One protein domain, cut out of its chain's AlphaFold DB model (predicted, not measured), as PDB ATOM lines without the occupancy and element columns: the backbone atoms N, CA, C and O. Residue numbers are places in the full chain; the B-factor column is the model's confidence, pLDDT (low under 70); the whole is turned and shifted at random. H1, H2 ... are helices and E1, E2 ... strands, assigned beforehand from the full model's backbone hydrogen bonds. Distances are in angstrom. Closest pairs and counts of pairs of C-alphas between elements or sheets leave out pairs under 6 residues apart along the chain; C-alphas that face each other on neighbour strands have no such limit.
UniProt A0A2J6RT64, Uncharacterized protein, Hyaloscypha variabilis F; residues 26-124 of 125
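What this domain is: This is residues 26 to 124 of the 125 residues of an uncharacterized protein of Hyaloscypha variabilis F (UniProt A0A2J6RT64). A twisted sheet of four strands has two helices over one face, the short H1 and the much longer H2, while the other face has no named helix; residues 108 to 124, of which 108 to 122 belong to H2, stick out as a long arm. The arm makes much of the length, and the body without it spans 38 by 23 by 20 A. The printed part has 99 residues, with E1, E2, H1, E3, E4 and H2 along the chain. The sheet's order is E2, E1, E4, E3, mixed, and the class is mixed, helices and strands. The whole is loose, with a radius of gyration of the C-alphas of 16.9 A and spans of 65 by 24 by 20 A.

Where its parts are: The sheet holds E1, residues 26 to 32, from C-alpha 26 at (-38.757, 10.017, 41.950); E2, residues 43 to 48; E3, residues 68 to 75, 21.2 A long; and E4, residues 78 to 84, 20.0 A long. H1, residues 51 to 63, measures 18.1 A. H2, residues 89 to 122, measures 50.2 A, from C-alpha 89 at (-40.550, 18.531, 22.799) to C-alpha 122 at (-12.948, -5.822, 56.910).

How they stand to each other: Inner strands E1 and E4 are parallel at 17 degrees, with N 29 and O 79 2.8 A apart, within hydrogen-bond range. The hairpin E1 and E2 is antiparallel at 156 degrees, with N 28 and O 45 at 2.7 A; the hairpin E3 and E4 is antiparallel at 171 degrees, with N 80 and O 73 at 2.8 A. E2, H1 and E3 form a split strand-helix-strand unit, two strands running the same way with E1 and E4 between them, and its crossover is right-handed. In two layers, helices on one face of a sheet, H1 and H2 are on the same face. H1, at a height over the sheet of 8.4 A, is over E4 and only just over E1, with 3 C-alphas on E1. H2, at a height of 8.5 A, is over E2 and E1, along the strands at 2 degrees to E2 on the local plane; the closest C-alphas of E2 and H2 are those of Tyr 47 and Gln 100, 6.4 A apart. H2 touches H1 with residues 95 to 103 alone, at a steep tilt of 42 degrees, opposite ways; their closest C-alphas, of Gly 57 and Leu 99, are 6.2 A apart. In H1 and H2 every O i to N i+4 pair is within hydrogen-bond range.

The domain as a whole: The C-alphas of Pro 37 and Gly 124, the two farthest apart, are 65.6 A apart. The printed part has no cut and no long link. Mean pLDDT of the printed part is 75.6; residues 34 to 41, 64 to 65, 88 to 90 and 106 to 124 are under 70.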
ATOM      1  N   ILE A  26     -38.108   8.709  41.962       87.75
ATOM      2  CA  ILE A  26     -38.757  10.017  41.950       87.75
ATOM      3  C   ILE A  26     -39.420  10.210  40.591       87.75
ATOM      4  O   ILE A  26     -38.752  10.252  39.558       87.75
ATOM      5  N   ASP A  27     -40.740  10.337  40.603       89.25
ATOM      6  CA  ASP A  27     -41.543  10.540  39.405       89.25
ATOM      7  C   ASP A  27     -41.634  12.025  39.046       89.25
ATOM      8  O   ASP A  27     -42.178  12.833  39.799       89.25
ATOM      9  N   VAL A  28     -41.106  12.397  37.891       89.25
ATOM     10  CA  VAL A  28     -41.050  13.774  37.414       89.25
ATOM     11  C   VAL A  28     -42.025  13.948  36.265       89.25
ATOM     12  O   VAL A  28     -41.903  13.314  35.220       89.25
ATOM     13  N   PHE A  29     -42.974  14.857  36.446       89.12
ATOM     14  CA  PHE A  29     -43.917  15.264  35.420       89.12
ATOM     15  C   PHE A  29     -43.626  16.697  34.995       89.12
ATOM     16  O   PHE A  29     -43.570  17.595  35.834       89.12
ATOM     17  N   VAL A  30     -43.469  16.925  33.696       86.94
ATOM     18  CA  VAL A  30     -43.191  18.253  33.148       86.94
ATOM     19  C   VAL A  30     -44.268  18.619  32.151       86.94
ATOM     20  O   VAL A  30     -44.582  17.830  31.269       86.94
ATOM     21  N   HIS A  31     -44.824  19.822  32.266       85.56
ATOM     22  CA  HIS A  31     -45.865  20.337  31.378       85.56
ATOM     23  C   HIS A  31     -45.521  21.759  30.917       85.56
ATOM     24  O   HIS A  31     -45.071  22.571  31.720       85.56
ATOM     25  N   ASN A  32     -45.740  22.077  29.638       84.69
ATOM     26  CA  ASN A  32     -45.577  23.435  29.106       84.69
ATOM     27  C   ASN A  32     -46.961  24.038  28.873       84.69
ATOM     28  O   ASN A  32     -47.822  23.401  28.277       84.69
ATOM     29  N   ILE A  33     -47.163  25.271  29.332       81.50
ATOM     30  CA  ILE A  33     -48.441  25.991  29.206       81.50
ATOM     31  C   ILE A  33     -48.523  26.875  27.958       81.50
ATOM     32  O   ILE A  33     -49.463  27.654  27.802       81.50
ATOM     33  N   GLY A  34     -47.501  26.854  27.108       69.31
ATOM     34  CA  GLY A  34     -47.469  27.695  25.927       69.31
ATOM     35  C   GLY A  34     -48.532  27.307  24.887       69.31
ATOM     36  O   GLY A  34     -48.825  26.131  24.679       69.31
ATOM     37  N   LEU A  35     -49.120  28.316  24.240       57.75
ATOM     38  CA  LEU A  35     -50.199  28.160  23.265       57.75
ATOM     39  C   LEU A  35     -49.681  28.485  21.856       57.75
ATOM     40  O   LEU A  35     -49.358  29.635  21.563       57.75
ATOM     41  N   GLY A  36     -49.637  27.480  20.982       58.22
ATOM     42  CA  GLY A  36     -49.360  27.620  19.549       58.22
ATOM     43  C   GLY A  36     -49.150  26.265  18.849       58.22
ATOM     44  O   GLY A  36     -49.101  25.225  19.510       58.22
ATOM     45  N   PRO A  37     -49.047  26.234  17.512       52.22
ATOM     46  CA  PRO A  37     -48.661  25.026  16.781       52.22
ATOM     47  C   PRO A  37     -47.193  24.667  17.089       52.22
ATOM     48  O   PRO A  37     -46.346  25.553  17.106       52.22
ATOM     49  N   GLY A  38     -46.904  23.390  17.374       54.22
ATOM     50  CA  GLY A  38     -45.568  22.919  17.792       54.22
ATOM     51  C   GLY A  38     -45.314  22.921  19.309       54.22
ATOM     52  O   GLY A  38     -44.202  22.652  19.755       54.22
ATOM     53  N   PHE A  39     -46.331  23.212  20.128       59.19
ATOM     54  CA  PHE A  39     -46.150  23.332  21.575       59.19
ATOM     55  C   PHE A  39     -46.134  21.987  22.309       59.19
ATOM     56  O   PHE A  39     -47.021  21.142  22.171       59.19
ATOM     57  N   PHE A  40     -45.116  21.842  23.150       62.72
ATOM     58  CA  PHE A  40     -44.938  20.763  24.112       62.72
ATOM     59  C   PHE A  40     -46.177  20.566  24.996       62.72
ATOM     60  O   PHE A  40     -46.616  21.493  25.671       62.72
ATOM     61  N   ARG A  41     -46.714  19.341  25.043       68.50
ATOM     62  CA  ARG A  41     -47.858  18.979  25.905       68.50
ATOM     63  C   ARG A  41     -47.459  18.340  27.233       68.50
ATOM     64  O   ARG A  41     -48.294  18.232  28.127       68.50
ATOM     65  N   GLY A  42     -46.199  17.959  27.391       77.88
ATOM     66  CA  GLY A  42     -45.668  17.366  28.612       77.88
ATOM     67  C   GLY A  42     -44.951  16.044  28.384       77.88
ATOM     68  O   GLY A  42     -45.167  15.388  27.370       77.88
ATOM     69  N   PHE A  43     -44.122  15.648  29.344       80.56
ATOM     70  CA  PHE A  43     -43.601  14.287  29.455       80.56
ATOM     71  C   PHE A  43     -43.530  13.879  30.929       80.56
ATOM     72  O   PHE A  43     -43.651  14.702  31.842       80.56
ATOM     73  N   ARG A  44     -43.325  12.582  31.145       85.38
ATOM     74  CA  ARG A  44     -43.127  11.977  32.457       85.38
ATOM     75  C   ARG A  44     -41.858  11.139  32.428       85.38
ATOM     76  O   ARG A  44     -41.643  10.414  31.462       85.38
ATOM     77  N   ALA A  45     -41.041  11.235  33.466       82.94
ATOM     78  CA  ALA A  45     -39.822  10.457  33.618       82.94
ATOM     79  C   ALA A  45     -39.660  10.019  35.074       82.94
ATOM     80  O   ALA A  45     -39.968  10.776  35.987       82.94
ATOM     81  N   SER A  46     -39.136   8.815  35.287       85.19
ATOM     82  CA  SER A  46     -38.838   8.298  36.622       85.19
ATOM     83  C   SER A  46     -37.333   8.244  36.819       85.19
ATOM     84  O   SER A  46     -36.627   7.602  36.041       85.19
ATOM     85  N   TYR A  47     -36.842   8.886  37.873       83.25
ATOM     86  CA  TYR A  47     -35.420   8.952  38.185       83.25
ATOM     87  C   TYR A  47     -35.099   8.190  39.461       83.25
ATOM     88  O   TYR A  47     -35.791   8.327  40.465       83.25
ATOM     89  N   GLN A  48     -34.016   7.420  39.442       81.25
ATOM     90  CA  GLN A  48     -33.466   6.811  40.650       81.25
ATOM     91  C   GLN A  48     -32.594   7.839  41.379       81.25
ATOM     92  O   GLN A  48     -31.670   8.392  40.781       81.25
ATOM     93  N   GLY A  49     -32.879   8.108  42.654       78.06
ATOM     94  CA  GLY A  49     -32.130   9.087  43.448       78.06
ATOM     95  C   GLY A  49     -32.940   9.658  44.607       78.06
ATOM     96  O   GLY A  49     -34.045   9.202  44.897       78.06
ATOM     97  N   THR A  50     -32.391  10.660  45.291       84.31
ATOM     98  CA  THR A  50     -33.165  11.430  46.274       84.31
ATOM     99  C   THR A  50     -33.900  12.588  45.604       84.31
ATOM    100  O   THR A  50     -33.528  13.048  44.521       84.31
ATOM    101  N   LEU A  51     -34.953  13.085  46.259       86.44
ATOM    102  CA  LEU A  51     -35.704  14.246  45.785       86.44
ATOM    103  C   LEU A  51     -34.785  15.461  45.584       86.44
ATOM    104  O   LEU A  51     -34.913  16.179  44.600       86.44
ATOM    105  N   GLU A  52     -33.838  15.667  46.497       88.19
ATOM    106  CA  GLU A  52     -32.889  16.781  46.472       88.19
ATOM    107  C   GLU A  52     -31.983  16.732  45.239       88.19
ATOM    108  O   GLU A  52     -31.728  17.765  44.630       88.19
ATOM    109  N   GLU A  53     -31.524  15.544  44.840       84.81
ATOM    110  CA  GLU A  53     -30.695  15.380  43.641       84.81
ATOM    111  C   GLU A  53     -31.471  15.687  42.368       84.81
ATOM    112  O   GLU A  53     -30.972  16.377  41.479       84.81
ATOM    113  N   VAL A  54     -32.708  15.194  42.298       86.31
ATOM    114  CA  VAL A  54     -33.595  15.441  41.162       86.31
ATOM    115  C   VAL A  54     -33.914  16.930  41.060       86.31
ATOM    116  O   VAL A  54     -33.805  17.505  39.980       86.31
ATOM    117  N   LEU A  55     -34.232  17.585  42.179       89.44
ATOM    118  CA  LEU A  55     -34.475  19.028  42.220       89.44
ATOM    119  C   LEU A  55     -33.227  19.840  41.858       89.44
ATOM    120  O   LEU A  55     -33.350  20.820  41.130       89.44
ATOM    121  N   ALA A  56     -32.040  19.438  42.321       87.81
ATOM    122  CA  ALA A  56     -30.790  20.102  41.964       87.81
ATOM    123  C   ALA A  56     -30.517  20.011  40.456       87.81
ATOM    124  O   ALA A  56     -30.200  21.019  39.830       87.81
ATOM    125  N   GLY A  57     -30.706  18.832  39.856       84.44
ATOM    126  CA  GLY A  57     -30.533  18.648  38.417       84.44
ATOM    127  C   GLY A  57     -31.569  19.405  37.580       84.44
ATOM    128  O   GLY A  57     -31.216  20.031  36.583       84.44
ATOM    129  N   ILE A  58     -32.832  19.431  38.017       84.94
ATOM    130  CA  ILE A  58     -33.870  20.286  37.419       84.94
ATOM    131  C   ILE A  58     -33.466  21.767  37.513       84.94
ATOM    132  O   ILE A  58     -33.571  22.500  36.531       84.94
ATOM    133  N   GLY A  59     -32.983  22.204  38.678       85.81
ATOM    134  CA  GLY A  59     -32.549  23.577  38.920       85.81
ATOM    135  C   GLY A  59     -31.394  24.009  38.018       85.81
ATOM    136  O   GLY A  59     -31.444  25.107  37.469       85.81
ATOM    137  N   GLU A  60     -30.404  23.140  37.810       82.88
ATOM    138  CA  GLU A  60     -29.276  23.403  36.910       82.88
ATOM    139  C   GLU A  60     -29.759  23.663  35.475       82.88
ATOM    140  O   GLU A  60     -29.327  24.621  34.846       82.88
ATOM    141  N   HIS A  61     -30.731  22.886  34.986       74.69
ATOM    142  CA  HIS A  61     -31.295  23.067  33.643       74.69
ATOM    143  C   HIS A  61     -32.190  24.303  33.500       74.69
ATOM    144  O   HIS A  61     -32.288  24.884  32.422       74.69
ATOM    145  N   ILE A  62     -32.863  24.716  34.574       77.31
ATOM    146  CA  ILE A  62     -33.704  25.918  34.570       77.31
ATOM    147  C   ILE A  62     -32.849  27.192  34.617       77.31
ATOM    148  O   ILE A  62     -33.232  28.219  34.052       77.31
ATOM    149  N   LYS A  63     -31.695  27.139  35.291       75.75
ATOM    150  CA  LYS A  63     -30.810  28.286  35.532       75.75
ATOM    151  C   LYS A  63     -30.312  28.959  34.252       75.75
ATOM    152  O   LYS A  63     -30.076  30.165  34.271       75.75
ATOM    153  N   ASP A  64     -30.218  28.219  33.152       69.81
ATOM    154  CA  ASP A  64     -29.774  28.743  31.856       69.81
ATOM    155  C   ASP A  64     -30.791  29.711  31.209       69.81
ATOM    156  O   ASP A  64     -30.527  30.288  30.156       69.81
ATOM    157  N   GLY A  65     -31.947  29.948  31.848       64.44
ATOM    158  CA  GLY A  65     -32.895  31.006  31.471       64.44
ATOM    159  C   GLY A  65     -33.719  30.695  30.221       64.44
ATOM    160  O   GLY A  65     -34.463  31.541  29.729       64.44
ATOM    161  N   GLU A  66     -33.618  29.469  29.711       72.56
ATOM    162  CA  GLU A  66     -34.308  29.009  28.501       72.56
ATOM    163  C   GLU A  66     -35.792  28.662  28.751       72.56
ATOM    164  O   GLU A  66     -36.547  28.340  27.824       72.56
ATOM    165  N   TYR A  67     -36.213  28.755  30.016       79.06
ATOM    166  CA  TYR A  67     -37.533  28.400  30.520       79.06
ATOM    167  C   TYR A  67     -38.005  29.429  31.541       79.06
ATOM    168  O   TYR A  67     -37.262  29.829  32.434       79.06
ATOM    169  N   GLU A  68     -39.278  29.795  31.464       84.50
ATOM    170  CA  GLU A  68     -39.961  30.485  32.553       84.50
ATOM    171  C   GLU A  68     -40.657  29.425  33.417       84.50
ATOM    172  O   GLU A  68     -41.540  28.706  32.943       84.50
ATOM    173  N   VAL A  69     -40.245  29.278  34.678       88.38
ATOM    174  CA  VAL A  69     -40.911  28.360  35.614       88.38
ATOM    175  C   VAL A  69     -42.198  29.005  36.096       88.38
ATOM    176  O   VAL A  69     -42.178  30.022  36.781       88.38
ATOM    177  N   MET A  70     -43.319  28.381  35.764       90.56
ATOM    178  CA  MET A  70     -44.646  28.849  36.157       90.56
ATOM    179  C   MET A  70     -45.072  28.247  37.494       90.56
ATOM    180  O   MET A  70     -45.751  28.896  38.284       90.56
ATOM    181  N   SER A  71     -44.700  26.989  37.738       91.56
ATOM    182  CA  SER A  71     -44.961  26.294  38.997       91.56
ATOM    183  C   SER A  71     -43.993  25.133  39.177       91.56
ATOM    184  O   SER A  71     -43.660  24.437  38.218       91.56
ATOM    185  N   LEU A  72     -43.575  24.902  40.419       92.94
ATOM    186  CA  LEU A  72     -42.840  23.716  40.833       92.94
ATOM    187  C   LEU A  72     -43.494  23.192  42.108       92.94
ATOM    188  O   LEU A  72     -43.597  23.909  43.102       92.94
ATOM    189  N   SER A  73     -43.937  21.941  42.071       94.50
ATOM    190  CA  SER A  73     -44.479  21.231  43.225       94.50
ATOM    191  C   SER A  73     -43.669  19.968  43.450       94.50
ATOM    192  O   SER A  73     -43.378  19.239  42.505       94.50
ATOM    193  N   ALA A  74     -43.302  19.707  44.698       93.38
ATOM    194  CA  ALA A  74     -42.519  18.543  45.067       93.38
ATOM    195  C   ALA A  74     -43.176  17.824  46.245       93.38
ATOM    196  O   ALA A  74     -43.615  18.433  47.220       93.38
ATOM    197  N   SER A  75     -43.222  16.506  46.141       91.31
ATOM    198  CA  SER A  75     -43.612  15.579  47.191       91.31
ATOM    199  C   SER A  75     -42.477  14.585  47.418       91.31
ATOM    200  O   SER A  75     -41.514  14.541  46.655       91.31
ATOM    201  N   ARG A  76     -42.610  13.735  48.440       86.31
ATOM    202  CA  ARG A  76     -41.580  12.758  48.823       86.31
ATOM    203  C   ARG A  76     -41.065  11.891  47.662       86.31
ATOM    204  O   ARG A  76     -39.907  11.494  47.698       86.31
ATOM    205  N   TYR A  77     -41.907  11.600  46.669       88.38
ATOM    206  CA  TYR A  77     -41.575  10.706  45.552       88.38
ATOM    207  C   TYR A  77     -41.972  11.258  44.183       88.38
ATOM    208  O   TYR A  77     -42.005  10.511  43.209       88.38
ATOM    209  N   SER A  78     -42.320  12.541  44.086       90.50
ATOM    210  CA  SER A  78     -42.719  13.114  42.805       90.50
ATOM    211  C   SER A  78     -42.450  14.606  42.724       90.50
ATOM    212  O   SER A  78     -42.641  15.323  43.707       90.50
ATOM    213  N   VAL A  79     -42.052  15.063  41.539       92.31
ATOM    214  CA  VAL A  79     -41.904  16.472  41.183       92.31
ATOM    215  C   VAL A  79     -42.815  16.774  40.000       92.31
ATOM    216  O   VAL A  79     -42.798  16.072  38.996       92.31
ATOM    217  N   VAL A  80     -43.587  17.847  40.100       93.19
ATOM    218  CA  VAL A  80     -44.379  18.390  38.998       93.19
ATOM    219  C   VAL A  80     -43.828  19.760  38.647       93.19
ATOM    220  O   VAL A  80     -43.765  20.650  39.497       93.19
ATOM    221  N   LEU A  81     -43.442  19.931  37.389       91.06
ATOM    222  CA  LEU A  81     -42.842  21.144  36.863       91.06
ATOM    223  C   LEU A  81     -43.704  21.698  35.730       91.06
ATOM    224  O   LEU A  81     -43.919  21.048  34.708       91.06
ATOM    225  N   ILE A  82     -44.188  22.921  35.909       89.44
ATOM    226  CA  ILE A  82     -44.937  23.652  34.894       89.44
ATOM    227  C   ILE A  82     -44.047  24.766  34.362       89.44
ATOM    228  O   ILE A  82     -43.604  25.641  35.108       89.44
ATOM    229  N   LEU A  83     -43.807  24.731  33.061       87.00
ATOM    230  CA  LEU A  83     -42.904  25.619  32.347       87.00
ATOM    231  C   LEU A  83     -43.683  26.459  31.339       87.00
ATOM    232  O   LEU A  83     -44.719  26.038  30.827       87.00
ATOM    233  N   ARG A  84     -43.132  27.608  30.969       83.94
ATOM    234  CA  ARG A  84     -43.393  28.238  29.681       83.94
ATOM    235  C   ARG A  84     -42.093  28.242  28.886       83.94
ATOM    236  O   ARG A  84     -41.079  28.773  29.330       83.94
ATOM    237  N   SER A  85     -42.133  27.647  27.701       78.31
ATOM    238  CA  SER A  85     -40.997  27.621  26.777       78.31
ATOM    239  C   SER A  85     -41.450  27.757  25.331       78.31
ATOM    240  O   SER A  85     -42.557  27.342  24.985       78.31
ATOM    241  N   ARG A  86     -40.565  28.314  24.497       72.75
ATOM    242  CA  ARG A  86     -40.680  28.303  23.028       72.75
ATOM    243  C   ARG A  86     -40.041  27.059  22.398       72.75
ATOM    244  O   ARG A  86     -40.100  26.928  21.183       72.75
ATOM    245  N   ARG A  87     -39.403  26.201  23.202       71.62
ATOM    246  CA  ARG A  87     -38.741  24.977  22.741       71.62
ATOM    247  C   ARG A  87     -39.734  23.884  22.387       71.62
ATOM    248  O   ARG A  87     -40.807  23.784  22.991       71.62
ATOM    249  N   GLU A  88     -39.323  23.057  21.436       69.25
ATOM    250  CA  GLU A  88     -40.059  21.870  21.028       69.25
ATOM    251  C   GLU A  88     -39.832  20.722  22.020       69.25
ATOM    252  O   GLU A  88     -39.002  20.788  22.934       69.25
ATOM    253  N   ALA A  89     -40.611  19.652  21.872       66.31
ATOM    254  CA  ALA A  89     -40.550  18.531  22.799       66.31
ATOM    255  C   ALA A  89     -39.251  17.736  22.737       66.31
ATOM    256  O   ALA A  89     -38.813  17.226  23.766       66.31
ATOM    257  N   GLU A  90     -38.616  17.670  21.570       67.62
ATOM    258  CA  GLU A  90     -37.344  16.972  21.394       67.62
ATOM    259  C   GLU A  90     -36.219  17.627  22.206       67.62
ATOM    260  O   GLU A  90     -35.480  16.924  22.895       67.62
ATOM    261  N   ASP A  91     -36.157  18.963  22.229       71.56
ATOM    262  CA  ASP A  91     -35.161  19.710  23.009       71.56
ATOM    263  C   ASP A  91     -35.310  19.456  24.511       71.56
ATOM    264  O   ASP A  91     -34.331  19.239  25.228       71.56
ATOM    265  N   LEU A  92     -36.555  19.476  24.996       72.38
ATOM    266  CA  LEU A  92     -36.871  19.204  26.395       72.38
ATOM    267  C   LEU A  92     -36.549  17.748  26.745       72.38
ATOM    268  O   LEU A  92     -35.838  17.502  27.716       72.38
ATOM    269  N   ASN A  93     -36.971  16.784  25.928       71.62
ATOM    270  CA  ASN A  93     -36.669  15.370  26.157       71.62
ATOM    271  C   ASN A  93     -35.156  15.102  26.196       71.62
ATOM    272  O   ASN A  93     -34.684  14.400  27.088       71.62
ATOM    273  N   ALA A  94     -34.375  15.702  25.291       72.25
ATOM    274  CA  ALA A  94     -32.920  15.550  25.269       72.25
ATOM    275  C   ALA A  94     -32.252  16.072  26.554       72.25
ATOM    276  O   ALA A  94     -31.271  15.496  27.033       72.25
ATOM    277  N   LEU A  95     -32.776  17.147  27.142       70.12
ATOM    278  CA  LEU A  95     -32.267  17.694  28.401       70.12
ATOM    279  C   LEU A  95     -32.608  16.802  29.593       70.12
ATOM    280  O   LEU A  95     -31.739  16.491  30.403       70.12
ATOM    281  N   PHE A  96     -33.841  16.313  29.664       72.75
ATOM    282  CA  PHE A  96     -34.258  15.412  30.736       72.75
ATOM    283  C   PHE A  96     -33.640  14.007  30.622       72.75
ATOM    284  O   PHE A  96     -33.455  13.332  31.639       72.75
ATOM    285  N   PHE A  97     -33.211  13.604  29.425       73.31
ATOM    286  CA  PHE A  97     -32.351  12.439  29.217       73.31
ATOM    287  C   PHE A  97     -30.930  12.652  29.774       73.31
ATOM    288  O   PHE A  97     -30.362  11.765  30.419       73.31
ATOM    289  N   LYS A  98     -30.350  13.850  29.599       73.94
ATOM    290  CA  LYS A  98     -29.057  14.201  30.218       73.94
ATOM    291  C   LYS A  98     -29.138  14.180  31.744       73.94
ATOM    292  O   LYS A  98     -28.217  13.668  32.380       73.94
ATOM    293  N   LEU A  99     -30.246  14.655  32.317       74.94
ATOM    294  CA  LEU A  99     -30.519  14.541  33.752       74.94
ATOM    295  C   LEU A  99     -30.503  13.075  34.211       74.94
ATOM    296  O   LEU A  99     -29.855  12.752  35.205       74.94
ATOM    297  N   GLN A 100     -31.142  12.174  33.456       75.00
ATOM    298  CA  GLN A 100     -31.143  10.740  33.767       75.00
ATOM    299  C   GLN A 100     -29.721  10.181  33.816       75.00
ATOM    300  O   GLN A 100     -29.337   9.527  34.783       75.00
ATOM    301  N   SER A 101     -28.918  10.498  32.800       71.19
ATOM    302  CA  SER A 101     -27.528  10.044  32.704       71.19
ATOM    303  C   SER A 101     -26.658  10.582  33.849       71.19
ATOM    304  O   SER A 101     -25.831   9.852  34.397       71.19
ATOM    305  N   ALA A 102     -26.854  11.841  34.254       71.44
ATOM    306  CA  ALA A 102     -26.135  12.443  35.377       71.44
ATOM    307  C   ALA A 102     -26.483  11.772  36.716       71.44
ATOM    308  O   ALA A 102     -25.592  11.494  37.523       71.44
ATOM    309  N   LEU A 103     -27.763  11.464  36.937       71.62
ATOM    310  CA  LEU A 103     -28.226  10.792  38.152       71.62
ATOM    311  C   LEU A 103     -27.728   9.344  38.235       71.62
ATOM    312  O   LEU A 103     -27.259   8.929  39.295       71.62
ATOM    313  N   VAL A 104     -27.725   8.608  37.118       72.75
ATOM    314  CA  VAL A 104     -27.139   7.256  37.047       72.75
ATOM    315  C   VAL A 104     -25.653   7.290  37.411       72.75
ATOM    316  O   VAL A 104     -25.217   6.540  38.281       72.75
ATOM    317  N   LYS A 105     -24.883   8.226  36.843       70.88
ATOM    318  CA  LYS A 105     -23.455   8.378  37.158       70.88
ATOM    319  C   LYS A 105     -23.208   8.673  38.645       70.88
ATOM    320  O   LYS A 105     -22.284   8.126  39.245       70.88
ATOM    321  N   ASN A 106     -24.037   9.514  39.264       68.94
ATOM    322  CA  ASN A 106     -23.939   9.812  40.697       68.94
ATOM    323  C   ASN A 106     -24.286   8.599  41.570       68.94
ATOM    324  O   ASN A 106     -23.637   8.360  42.594       68.94
ATOM    325  N   ALA A 107     -25.278   7.807  41.166       68.56
ATOM    326  CA  ALA A 107     -25.627   6.569  41.846       68.56
ATOM    327  C   ALA A 107     -24.493   5.532  41.783       68.56
ATOM    328  O   ALA A 107     -24.173   4.915  42.803       68.56
ATOM    329  N   GLU A 108     -23.837   5.386  40.630       69.12
ATOM    330  CA  GLU A 108     -22.664   4.520  40.478       69.12
ATOM    331  C   GLU A 108     -21.516   4.964  41.390       69.12
ATOM    332  O   GLU A 108     -20.979   4.150  42.143       69.12
ATOM    333  N   LEU A 109     -21.188   6.261  41.421       66.44
ATOM    334  CA  LEU A 109     -20.154   6.805  42.312       66.44
ATOM    335  C   LEU A 109     -20.434   6.496  43.792       66.44
ATOM    336  O   LEU A 109     -19.518   6.151  44.543       66.44
ATOM    337  N   ARG A 110     -21.699   6.557  44.223       66.62
ATOM    338  CA  ARG A 110     -22.103   6.173  45.587       66.62
ATOM    339  C   ARG A 110     -21.927   4.684  45.861       66.62
ATOM    340  O   ARG A 110     -21.656   4.315  47.004       66.62
ATOM    341  N   LYS A 111     -22.129   3.828  44.858       64.94
ATOM    342  CA  LYS A 111     -21.901   2.386  44.982       64.94
ATOM    343  C   LYS A 111     -20.409   2.102  45.170       64.94
ATOM    344  O   LYS A 111     -20.044   1.496  46.173       64.94
ATOM    345  N   TYR A 112     -19.559   2.674  44.316       60.59
ATOM    346  CA  TYR A 112     -18.100   2.556  44.435       60.59
ATOM    347  C   TYR A 112     -17.558   3.094  45.768       60.59
ATOM    348  O   TYR A 112     -16.690   2.478  46.383       60.59
ATOM    349  N   GLY A 113     -18.076   4.229  46.249       59.97
ATOM    350  CA  GLY A 113     -17.683   4.783  47.549       59.97
ATOM    351  C   GLY A 113     -18.089   3.893  48.730       59.97
ATOM    352  O   GLY A 113     -17.317   3.733  49.673       59.97
ATOM    353  N   ARG A 114     -19.277   3.273  48.678       59.34
ATOM    354  CA  ARG A 114     -19.742   2.337  49.717       59.34
ATOM    355  C   ARG A 114     -18.939   1.041  49.736       59.34
ATOM    356  O   ARG A 114     -18.620   0.556  50.819       59.34
ATOM    357  N   GLU A 115     -18.588   0.510  48.569       59.69
ATOM    358  CA  GLU A 115     -17.780  -0.706  48.453       59.69
ATOM    359  C   GLU A 115     -16.378  -0.505  49.045       59.69
ATOM    360  O   GLU A 115     -15.973  -1.307  49.880       59.69
ATOM    361  N   GLN A 116     -15.698   0.611  48.750       56.75
ATOM    362  CA  GLN A 116     -14.370   0.909  49.315       56.75
ATOM    363  C   GLN A 116     -14.369   1.071  50.842       56.75
ATOM    364  O   GLN A 116     -13.433   0.638  51.518       56.75
ATOM    365  N   VAL A 117     -15.421   1.668  51.414       59.38
ATOM    366  CA  VAL A 117     -15.575   1.805  52.876       59.38
ATOM    367  C   VAL A 117     -15.865   0.454  53.542       59.38
ATOM    368  O   VAL A 117     -15.460   0.226  54.682       59.38
ATOM    369  N   ALA A 118     -16.549  -0.459  52.848       56.94
ATOM    370  CA  ALA A 118     -16.797  -1.807  53.349       56.94
ATOM    371  C   ALA A 118     -15.516  -2.659  53.358       56.94
ATOM    372  O   ALA A 118     -15.241  -3.312  54.363       56.94
ATOM    373  N   THR A 119     -14.698  -2.603  52.298       59.44
ATOM    374  CA  THR A 119     -13.440  -3.376  52.215       59.44
ATOM    375  C   THR A 119     -12.400  -2.897  53.230       59.44
ATOM    376  O   THR A 119     -11.752  -3.703  53.893       59.44
ATOM    377  N   SER A 120     -12.298  -1.583  53.440       59.59
ATOM    378  CA  SER A 120     -11.359  -1.001  54.414       59.59
ATOM    379  C   SER A 120     -11.740  -1.254  55.881       59.59
ATOM    380  O   SER A 120     -10.882  -1.172  56.757       59.59
ATOM    381  N   ARG A 121     -12.999  -1.611  56.177       56.44
ATOM    382  CA  ARG A 121     -13.429  -2.044  57.522       56.44
ATOM    383  C   ARG A 121     -13.199  -3.531  57.789       56.44
ATOM    384  O   ARG A 121     -13.012  -3.893  58.945       56.44
ATOM    385  N   SER A 122     -13.198  -4.380  56.759       58.28
ATOM    386  CA  SER A 122     -12.948  -5.822  56.910       58.28
ATOM    387  C   SER A 122     -11.470  -6.188  57.062       58.28
ATOM    388  O   SER A 122     -11.175  -7.254  57.585       58.28
ATOM    389  N   GLU A 123     -10.544  -5.323  56.643       55.28
ATOM    390  CA  GLU A 123      -9.092  -5.558  56.764       55.28
ATOM    391  C   GLU A 123      -8.492  -5.060  58.095       55.28
ATOM    392  O   GLU A 123      -7.305  -5.249  58.350       55.28
ATOM    393  N   GLY A 124      -9.302  -4.425  58.950       52.06
ATOM    394  CA  GLY A 124      -8.879  -3.861  60.237       52.06
ATOM    395  C   GLY A 124      -9.422  -4.577  61.481       52.06
ATOM    396  O   GLY A 124      -9.410  -3.968  62.549       52.06
TER     397      GLY A 124